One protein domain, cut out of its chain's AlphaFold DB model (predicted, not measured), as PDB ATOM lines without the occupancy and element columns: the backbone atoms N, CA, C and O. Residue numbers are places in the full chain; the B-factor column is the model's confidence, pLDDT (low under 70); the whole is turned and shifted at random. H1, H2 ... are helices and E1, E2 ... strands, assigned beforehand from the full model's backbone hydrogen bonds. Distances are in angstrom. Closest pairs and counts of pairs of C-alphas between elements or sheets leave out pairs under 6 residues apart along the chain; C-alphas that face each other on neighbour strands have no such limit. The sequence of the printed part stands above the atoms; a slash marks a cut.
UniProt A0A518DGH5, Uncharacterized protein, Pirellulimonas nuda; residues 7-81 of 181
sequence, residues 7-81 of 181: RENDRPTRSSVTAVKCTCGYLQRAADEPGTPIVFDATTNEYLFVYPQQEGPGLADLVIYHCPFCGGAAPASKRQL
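This is residues 7 to 81 of the 181 residues of an uncharacterized protein of Pirellulimonas nuda (UniProt A0A518DGH5). With little regular structure, this is a small, strongly twisted three-stranded sheet with one short helix, H1, across it; long loops, residues 7 to 25 and 65 to 81, gather away from the E2 to E3 turn. The printed part has 75 residues, 24 in named elements, ordered H1, E1, E2, E3; the sheet is antiparallel, the class mixed. It is compact, radius of gyration of the C-alphas 13.1 A, spanning 43 by 26 by 19 A.

E2, residues 46 to 52, is 18.6 A long; E3, residues 59 to 64, is 15.5 A, ending at C-alpha 64 (48.212, 44.233, 12.598). E1 is residues 38 to 41, 9.8 A. H1, residues 26 to 32, 9.9 A, begins at C-alpha 26 (38.962, 36.981, 14.768).

E1, E2 and E3 form a meander, each strand the antiparallel neighbour of the one before, with hairpins E1-E2 and E2-E3. Within hydrogen-bond range are N 39 and O 48, 2.9 A, and N 49 and O 62, 2.8 A. H1 is on the sheet, height 8.2 A, over E1 and only just not over E2, on which 2 of its C-alphas fall. It runs across E1 at 85 degrees on the local plane; their closest C-alphas, Ala 31 and Val 39, are 4.8 A apart. In H1 every O i to N i+4 pair is within range.

The farthest C-alphas, Arg 7 and Gly 56, are 43.1 A apart. The printed part has no cut; no link between named elements is long. Residues 7 to 9 have pLDDT under 70.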
ATOM      1  N   ARG A   7      56.431  34.384  -6.073       55.00
ATOM      2  CA  ARG A   7      55.629  34.359  -4.831       55.00
ATOM      3  C   ARG A   7      55.720  35.614  -3.948       55.00
ATOM      4  O   ARG A   7      54.958  35.719  -2.990       55.00
ATOM      5  N   GLU A   8      56.669  36.525  -4.176       56.88
ATOM      6  CA  GLU A   8      56.804  37.744  -3.354       56.88
ATOM      7  C   GLU A   8      55.692  38.770  -3.662       56.88
ATOM      8  O   GLU A   8      55.333  39.552  -2.784       56.88
ATOM      9  N   ASN A   9      55.077  38.710  -4.853       61.31
ATOM     10  CA  ASN A   9      54.054  39.667  -5.299       61.31
ATOM     11  C   ASN A   9      52.623  39.371  -4.816       61.31
ATOM     12  O   ASN A   9      51.766  40.243  -4.926       61.31
ATOM     13  N   ASP A  10      52.352  38.194  -4.247       77.00
ATOM     14  CA  ASP A  10      50.987  37.810  -3.841       77.00
ATOM     15  C   ASP A  10      50.629  38.228  -2.406       77.00
ATOM     16  O   ASP A  10      49.527  37.964  -1.914       77.00
ATOM     17  N   ARG A  11      51.561  38.855  -1.680       82.38
ATOM     18  CA  ARG A  11      51.337  39.242  -0.284       82.38
ATOM     19  C   ARG A  11      50.545  40.554  -0.204       82.38
ATOM     20  O   ARG A  11      50.915  41.512  -0.876       82.38
ATOM     21  N   PRO A  12      49.525  40.662   0.677       84.25
ATOM     22  CA  PRO A  12      48.737  41.893   0.821       84.25
ATOM     23  C   PRO A  12      49.557  43.126   1.216       84.25
ATOM     24  O   PRO A  12      49.187  44.247   0.881       84.25
ATOM     25  N   THR A  13      50.658  42.927   1.946       82.56
ATOM     26  CA  THR A  13      51.613  43.977   2.312       82.56
ATOM     27  C   THR A  13      53.034  43.413   2.302       82.56
ATOM     28  O   THR A  13      53.237  42.213   2.510       82.56
ATOM     29  N   ARG A  14      54.039  44.287   2.138       82.06
ATOM     30  CA  ARG A  14      55.464  43.909   2.252       82.06
ATOM     31  C   ARG A  14      55.834  43.347   3.629       82.06
ATOM     32  O   ARG A  14      56.769  42.564   3.735       82.06
ATOM     33  N   SER A  15      55.102  43.760   4.664       85.38
ATOM     34  CA  SER A  15      55.295  43.312   6.046       85.38
ATOM     35  C   SER A  15      54.629  41.961   6.304       85.38
ATOM     36  O   SER A  15      54.865  41.343   7.338       85.38
ATOM     37  N   SER A  16      53.789  41.481   5.381       86.12
ATOM     38  CA  SER A  16      53.179  40.175   5.534       86.12
ATOM     39  C   SER A  16      54.191  39.061   5.250       86.12
ATOM     40  O   SER A  16      54.898  39.089   4.242       86.12
ATOM     41  N   VAL A  17      54.228  38.031   6.098       88.81
ATOM     42  CA  VAL A  17      54.998  36.797   5.866       88.81
ATOM     43  C   VAL A  17      54.196  35.716   5.128       88.81
ATOM     44  O   VAL A  17      54.750  34.686   4.756       88.81
ATOM     45  N   THR A  18      52.903  35.948   4.873       91.00
ATOM     46  CA  THR A  18      51.999  35.015   4.182       91.00
ATOM     47  C   THR A  18      51.112  35.730   3.156       91.00
ATOM     48  O   THR A  18      50.777  36.906   3.311       91.00
ATOM     49  N   ALA A  19      50.723  35.020   2.096       91.25
ATOM     50  CA  ALA A  19      49.703  35.460   1.139       91.25
ATOM     51  C   ALA A  19      48.302  34.899   1.469       91.25
ATOM     52  O   ALA A  19      47.298  35.340   0.914       91.25
ATOM     53  N   VAL A  20      48.215  33.925   2.386       95.19
ATOM     54  CA  VAL A  20      46.944  33.302   2.782       95.19
ATOM     55  C   VAL A  20      46.144  34.299   3.609       95.19
ATOM     56  O   VAL A  20      46.587  34.691   4.684       95.19
ATOM     57  N   LYS A  21      44.972  34.712   3.122       95.75
ATOM     58  CA  LYS A  21      44.093  35.662   3.820       95.75
ATOM     59  C   LYS A  21      43.570  35.077   5.133       95.75
ATOM     60  O   LYS A  21      43.299  33.882   5.228       95.75
ATOM     61  N   CYS A  22      43.380  35.933   6.133       96.38
ATOM     62  CA  CYS A  22      42.646  35.580   7.344       96.38
ATOM     63  C   CYS A  22      41.196  35.193   7.007       96.38
ATOM     64  O   CYS A  22      40.491  35.941   6.332       96.38
ATOM     65  N   THR A  23      40.743  34.040   7.505       97.19
ATOM     66  CA  THR A  23      39.371  33.531   7.307       97.19
ATOM     67  C   THR A  23      38.655  33.180   8.610       97.19
ATOM     68  O   THR A  23      37.460  32.904   8.596       97.19
ATOM     69  N   CYS A  24      39.337  33.220   9.763       97.62
ATOM     70  CA  CYS A  24      38.736  32.830  11.045       97.62
ATOM     71  C   CYS A  24      37.831  33.911  11.668       97.62
ATOM     72  O   CYS A  24      37.198  33.677  12.702       97.62
ATOM     73  N   GLY A  25      37.806  35.116  11.084       97.31
ATOM     74  CA  GLY A  25      36.992  36.251  11.527       97.31
ATOM     75  C   GLY A  25      37.411  36.883  12.858       97.31
ATOM     76  O   GLY A  25      36.701  37.753  13.347       97.31
ATOM     77  N   TYR A  26      38.535  36.469  13.460       98.00
ATOM     78  CA  TYR A  26      38.962  36.981  14.768       98.00
ATOM     79  C   TYR A  26      39.153  38.503  14.776       98.00
ATOM     80  O   TYR A  26      38.641  39.157  15.671       98.00
ATOM     81  N   LEU A  27      39.858  39.057  13.781       97.94
ATOM     82  CA  LEU A  27      40.175  40.492  13.753       97.94
ATOM     83  C   LEU A  27      38.909  41.352  13.727       97.94
ATOM     84  O   LEU A  27      38.816  42.308  14.485       97.94
ATOM     85  N   GLN A  28      37.923  40.964  12.912       98.19
ATOM     86  CA  GLN A  28      36.636  41.650  12.852       98.19
ATOM     87  C   GLN A  28      35.883  41.540  14.180       98.19
ATOM     88  O   GLN A  28      35.494  42.557  14.735       98.19
ATOM     89  N   ARG A  29      35.745  40.324  14.732       98.19
ATOM     90  CA  ARG A  29      35.054  40.129  16.016       98.19
ATOM     91  C   ARG A  29      35.696  40.923  17.149       98.19
ATOM     92  O   ARG A  29      34.972  41.510  17.934       98.19
ATOM     93  N   ALA A  30      37.028  40.939  17.224       97.88
ATOM     94  CA  ALA A  30      37.736  41.720  18.228       97.88
ATOM     95  C   ALA A  30      37.487  43.221  18.028       97.88
ATOM     96  O   ALA A  30      37.154  43.900  18.989       97.88
ATOM     97  N   ALA A  31      37.567  43.718  16.789       97.88
ATOM     98  CA  ALA A  31      37.288  45.120  16.479       97.88
ATOM     99  C   ALA A  31      35.846  45.554  16.801       97.88
ATOM    100  O   ALA A  31      35.622  46.710  17.150       97.88
ATOM    101  N   ASP A  32      34.885  44.635  16.699       97.75
ATOM    102  CA  ASP A  32      33.476  44.877  17.026       97.75
ATOM    103  C   ASP A  32      33.171  44.726  18.531       97.75
ATOM    104  O   ASP A  32      32.107  45.144  18.988       97.75
ATOM    105  N   GLU A  33      34.069  44.113  19.309       97.50
ATOM    106  CA  GLU A  33      33.873  43.842  20.733       97.50
ATOM    107  C   GLU A  33      34.315  45.044  21.591       97.50
ATOM    108  O   GLU A  33      35.500  45.400  21.612       97.50
ATOM    109  N   PRO A  34      33.393  45.675  22.348       95.31
ATOM    110  CA  PRO A  34      33.743  46.793  23.212       95.31
ATOM    111  C   PRO A  34      34.794  46.400  24.253       95.31
ATOM    112  O   PRO A  34      34.648  45.408  24.963       95.31
ATOM    113  N   GLY A  35      35.833  47.224  24.390       93.50
ATOM    114  CA  GLY A  35      36.884  47.034  25.392       93.50
ATOM    115  C   GLY A  35      38.086  46.221  24.915       93.50
ATOM    116  O   GLY A  35      39.077  46.156  25.644       93.50
ATOM    117  N   THR A  36      38.065  45.659  23.702       95.69
ATOM    118  CA  THR A  36      39.315  45.191  23.092       95.69
ATOM    119  C   THR A  36      40.125  46.389  22.576       95.69
ATOM    120  O   THR A  36      39.553  47.406  22.177       95.69
ATOM    121  N   PRO A  37      41.467  46.305  22.565       96.06
ATOM    122  CA  PRO A  37      42.307  47.362  22.010       96.06
ATOM    123  C   PRO A  37      42.393  47.302  20.478       96.06
ATOM    124  O   PRO A  37      43.177  48.047  19.899       96.06
ATOM    125  N   ILE A  38      41.682  46.388  19.809       97.44
ATOM    126  CA  ILE A  38      41.755  46.256  18.353       97.44
ATOM    127  C   ILE A  38      40.701  47.166  17.736       97.44
ATOM    128  O   ILE A  38      39.528  47.069  18.066       97.44
ATOM    129  N   VAL A  39      41.112  48.026  16.812       97.25
ATOM    130  CA  VAL A  39      40.222  48.920  16.064       97.25
ATOM    131  C   VAL A  39      40.441  48.702  14.575       97.25
ATOM    132  O   VAL A  39      41.570  48.481  14.133       97.25
ATOM    133  N   PHE A  40      39.367  48.757  13.791       97.38
ATOM    134  CA  PHE A  40      39.456  48.789  12.335       97.38
ATOM    135  C   PHE A  40      39.425  50.238  11.837       97.38
ATOM    136  O   PHE A  40      38.437  50.944  12.038       97.38
ATOM    137  N   ASP A  41      40.492  50.676  11.169       95.88
ATOM    138  CA  ASP A  41      40.526  51.954  10.461       95.88
ATOM    139  C   ASP A  41      40.085  51.748   9.009       95.88
ATOM    140  O   ASP A  41      40.830  51.242   8.165       95.88
ATOM    141  N   ALA A  42      38.860  52.177   8.706       95.12
ATOM    142  CA  ALA A  42      38.284  52.072   7.370       95.12
ATOM    143  C   ALA A  42      39.017  52.928   6.319       95.12
ATOM    144  O   ALA A  42      38.989  52.587   5.133       95.12
ATOM    145  N   THR A  43      39.694  54.002   6.738       91.50
ATOM    146  CA  THR A  43      40.422  54.916   5.844       91.50
ATOM    147  C   THR A  43      41.635  54.212   5.251       91.50
ATOM    148  O   THR A  43      41.825  54.178   4.035       91.50
ATOM    149  N   THR A  44      42.441  53.586   6.112       93.62
ATOM    150  CA  THR A  44      43.620  52.824   5.691       93.62
ATOM    151  C   THR A  44      43.321  51.354   5.405       93.62
ATOM    152  O   THR A  44      44.176  50.680   4.837       93.62
ATOM    153  N   ASN A  45      42.114  50.861   5.700       96.06
ATOM    154  CA  ASN A  45      41.728  49.450   5.596       96.06
ATOM    155  C   ASN A  45      42.637  48.530   6.438       96.06
ATOM    156  O   ASN A  45      43.063  47.468   5.980       96.06
ATOM    157  N   GLU A  46      42.960  48.961   7.658       96.75
ATOM    158  CA  GLU A  46      43.887  48.278   8.566       96.75
ATOM    159  C   GLU A  46      43.231  47.959   9.907       96.75
ATOM    160  O   GLU A  46      42.375  48.692  10.393       96.75
ATOM    161  N   TYR A  47      43.677  46.868  10.531       97.56
ATOM    162  CA  TYR A  47      43.422  46.624  11.947       97.56
ATOM    163  C   TYR A  47      44.605  47.150  12.755       97.56
ATOM    164  O   TYR A  47      45.758  46.880  12.415       97.56
ATOM    165  N   LEU A  48      44.317  47.876  13.826       97.19
ATOM    166  CA  LEU A  48      45.293  48.527  14.687       97.19
ATOM    167  C   LEU A  48      45.100  48.027  16.115       97.19
ATOM    168  O   LEU A  48      43.967  47.942  16.580       97.19
ATOM    169  N   PHE A  49      46.183  47.738  16.827       96.44
ATOM    170  CA  PHE A  49      46.148  47.792  18.284       96.44
ATOM    171  C   PHE A  49      46.264  49.246  18.714       96.44
ATOM    172  O   PHE A  49      47.184  49.922  18.272       96.44
ATOM    173  N   VAL A  50      45.370  49.709  19.577       95.62
ATOM    174  CA  VAL A  50      45.282  51.097  20.020       95.62
ATOM    175  C   VAL A  50      45.407  51.131  21.541       95.62
ATOM    176  O   VAL A  50      44.640  50.480  22.251       95.62
ATOM    177  N   TYR A  51      46.379  51.887  22.049       92.06
ATOM    178  CA  TYR A  51      46.659  52.003  23.482       92.06
ATOM    179  C   TYR A  51      46.779  53.470  23.904       92.06
ATOM    180  O   TYR A  51      47.313  54.274  23.140       92.06
ATOM    181  N   PRO A  52      46.352  53.844  25.122       90.25
ATOM    182  CA  PRO A  52      46.647  55.162  25.673       90.25
ATOM    183  C   PRO A  52      48.156  55.399  25.744       90.25
ATOM    184  O   PRO A  52      48.901  54.536  26.212       90.25
ATOM    185  N   GLN A  53      48.611  56.570  25.300       88.19
ATOM    186  CA  GLN A  53      49.993  56.977  25.546       88.19
ATOM    187  C   GLN A  53      50.204  57.198  27.050       88.19
ATOM    188  O   GLN A  53      49.336  57.741  27.732       88.19
ATOM    189  N   GLN A  54      51.352  56.757  27.579       86.44
ATOM    190  CA  GLN A  54      51.676  56.968  28.997       86.44
ATOM    191  C   GLN A  54      51.916  58.448  29.318       86.44
ATOM    192  O   GLN A  54      51.616  58.893  30.423       86.44
ATOM    193  N   GLU A  55      52.417  59.209  28.345       88.81
ATOM    194  CA  GLU A  55      52.711  60.631  28.480       88.81
ATOM    195  C   GLU A  55      52.033  61.408  27.347       88.81
ATOM    196  O   GLU A  55      52.383  61.259  26.179       88.81
ATOM    197  N   GLY A  56      51.067  62.256  27.707       81.88
ATOM    198  CA  GLY A  56      50.390  63.165  26.782       81.88
ATOM    199  C   GLY A  56      49.003  62.704  26.311       81.88
ATOM    200  O   GLY A  56      48.586  61.570  26.546       81.88
ATOM    201  N   PRO A  57      48.239  63.616  25.687       80.25
ATOM    202  CA  PRO A  57      46.942  63.290  25.116       80.25
ATOM    203  C   PRO A  57      47.126  62.531  23.796       80.25
ATOM    204  O   PRO A  57      47.722  63.056  22.859       80.25
ATOM    205  N   GLY A  58      46.579  61.321  23.693       85.25
ATOM    206  CA  GLY A  58      46.587  60.573  22.436       85.25
ATOM    207  C   GLY A  58      46.516  59.063  22.609       85.25
ATOM    208  O   GLY A  58      46.559  58.528  23.721       85.25
ATOM    209  N   LEU A  59      46.415  58.377  21.473       88.56
ATOM    210  CA  LEU A  59      46.494  56.926  21.383       88.56
ATOM    211  C   LEU A  59      47.718  56.566  20.536       88.56
ATOM    212  O   LEU A  59      47.930  57.149  19.475       88.56
ATOM    213  N   ALA A  60      48.535  55.636  21.021       86.31
ATOM    214  CA  ALA A  60      49.548  54.969  20.218       86.31
ATOM    215  C   ALA A  60      48.890  53.814  19.463       86.31
ATOM    216  O   ALA A  60      48.061  53.103  20.038       86.31
ATOM    217  N   ASP A  61      49.278  53.613  18.208       92.25
ATOM    218  CA  ASP A  61      48.757  52.547  17.370       92.25
ATOM    219  C   ASP A  61      49.851  51.609  16.835       92.25
ATOM    220  O   ASP A  61      51.014  51.974  16.648       92.25
ATOM    221  N   LEU A  62      49.477  50.349  16.615       93.88
ATOM    222  CA  LEU A  62      50.322  49.335  15.989       93.88
ATOM    223  C   LEU A  62      49.517  48.559  14.949       93.88
ATOM    224  O   LEU A  62      48.530  47.903  15.273       93.88
ATOM    225  N   VAL A  63      49.981  48.586  13.700       95.62
ATOM    226  CA  VAL A  63      49.326  47.902  12.578       95.62
ATOM    227  C   VAL A  63      49.438  46.383  12.708       95.62
ATOM    228  O   VAL A  63      50.530  45.832  12.857       95.62
ATOM    229  N   ILE A  64      48.307  45.692  12.578       96.56
ATOM    230  CA  ILE A  64      48.212  44.233  12.598       96.56
ATOM    231  C   ILE A  64      48.275  43.704  11.164       96.56
ATOM    232  O   ILE A  64      47.314  43.799  10.404       96.56
ATOM    233  N   TYR A  65      49.402  43.091  10.793       96.31
ATOM    234  CA  TYR A  65      49.576  42.483   9.466       96.31
ATOM    235  C   TYR A  65      49.091  41.028   9.382       96.31
ATOM    236  O   TYR A  65      48.806  40.536   8.287       96.31
ATOM    237  N   HIS A  66      48.961  40.344  10.523       96.75
ATOM    238  CA  HIS A  66      48.566  38.935  10.609       96.75
ATOM    239  C   HIS A  66      47.555  38.719  11.718       96.75
ATOM    240  O   HIS A  66      47.653  39.296  12.796       96.75
ATOM    241  N   CYS A  67      46.610  37.818  11.481       96.94
ATOM    242  CA  CYS A  67      45.731  37.348  12.531       96.94
ATOM    243  C   CYS A  67      46.528  36.512  13.548       96.94
ATOM    244  O   CYS A  67      47.084  35.483  13.155       96.94
ATOM    245  N   PRO A  68      46.515  36.857  14.849       95.81
ATOM    246  CA  PRO A  68      47.269  36.106  15.855       95.81
ATOM    247  C   PRO A  68      46.720  34.690  16.110       95.81
ATOM    248  O   PRO A  68      47.387  33.887  16.749       95.81
ATOM    249  N   PHE A  69      45.525  34.364  15.602       96.88
ATOM    250  CA  PHE A  69      44.876  33.066  15.816       96.88
ATOM    251  C   PHE A  69      45.088  32.094  14.658       96.88
ATOM    252  O   PHE A  69      45.438  30.941  14.881       96.88
ATOM    253  N   CYS A  70      44.860  32.533  13.416       97.19
ATOM    254  CA  CYS A  70      45.000  31.660  12.244       97.19
ATOM    255  C   CYS A  70      46.282  31.900  11.436       97.19
ATOM    256  O   CYS A  70      46.516  31.195  10.461       97.19
ATOM    257  N   GLY A  71      47.076  32.922  11.776       96.44
ATOM    258  CA  GLY A  71      48.275  33.314  11.028       96.44
ATOM    259  C   GLY A  71      48.004  33.917   9.643       96.44
ATOM    260  O   GLY A  71      48.940  34.332   8.965       96.44
ATOM    261  N   GLY A  72      46.742  33.982   9.205       96.88
ATOM    262  CA  GLY A  72      46.368  34.555   7.916       96.88
ATOM    263  C   GLY A  72      46.624  36.063   7.852       96.88
ATOM    264  O   GLY A  72      46.487  36.772   8.850       96.88
ATOM    265  N   ALA A  73      46.975  36.554   6.668       96.75
ATOM    266  CA  ALA A  73      47.226  37.959   6.395       96.75
ATOM    267  C   ALA A  73      45.970  38.810   6.629       96.75
ATOM    268  O   ALA A  73      44.860  38.432   6.228       96.75
ATOM    269  N   ALA A  74      46.163  39.968   7.256       96.50
ATOM    270  CA  ALA A  74      45.157  41.018   7.329       96.50
ATOM    271  C   ALA A  74      44.857  41.589   5.921       96.50
ATOM    272  O   ALA A  74      45.615  41.334   4.974       96.50
ATOM    273  N   PRO A  75      43.749  42.334   5.747       94.94
ATOM    274  CA  PRO A  75      43.451  43.016   4.491       94.94
ATOM    275  C   PRO A  75      44.602  43.915   4.017       94.94
ATOM    276  O   PRO A  75      45.409  44.398   4.810       94.94
ATOM    277  N   ALA A  76      44.683  44.136   2.704       94.12
ATOM    278  CA  ALA A  76      45.693  45.018   2.133       94.12
ATOM    279  C   ALA A  76      45.464  46.467   2.588       94.12
ATOM    280  O   ALA A  76      44.347  46.985   2.495       94.12
ATOM    281  N   SER A  77      46.542  47.113   3.029       93.94
ATOM    282  CA  SER A  77      46.538  48.522   3.412       93.94
ATOM    283  C   SER A  77      46.283  49.430   2.209       93.94
ATOM    284  O   SER A  77      46.918  49.301   1.160       93.94
ATOM    285  N   LYS A  78      45.402  50.409   2.399       93.12
ATOM    286  CA  LYS A  78      45.170  51.548   1.507       93.12
ATOM    287  C   LYS A  78      46.049  52.752   1.846       93.12
ATOM    288  O   LYS A  78      45.974  53.749   1.140       93.12
ATOM    289  N   ARG A  79      46.918  52.689   2.865       91.06
ATOM    290  CA  ARG A  79      47.755  53.826   3.300       91.06
ATOM    291  C   ARG A  79      48.582  54.420   2.157       91.06
ATOM    292  O   ARG A  79      48.753  55.630   2.098       91.06
ATOM    293  N   GLN A  80      49.062  53.593   1.228       89.56
ATOM    294  CA  GLN A  80      49.804  54.063   0.050       89.56
ATOM    295  C   GLN A  80      48.985  54.980  -0.875       89.56
ATOM    296  O   GLN A  80      49.571  55.787  -1.584       89.56
ATOM    297  N   LEU A  81      47.654  54.865  -0.852       90.88
ATOM    298  CA  LEU A  81      46.733  55.698  -1.628       90.88
ATOM    299  C   LEU A  81      46.508  57.070  -0.983       90.88
ATOM    300  O   LEU A  81      45.908  57.929  -1.609       90.88
TER     301      LEU A  81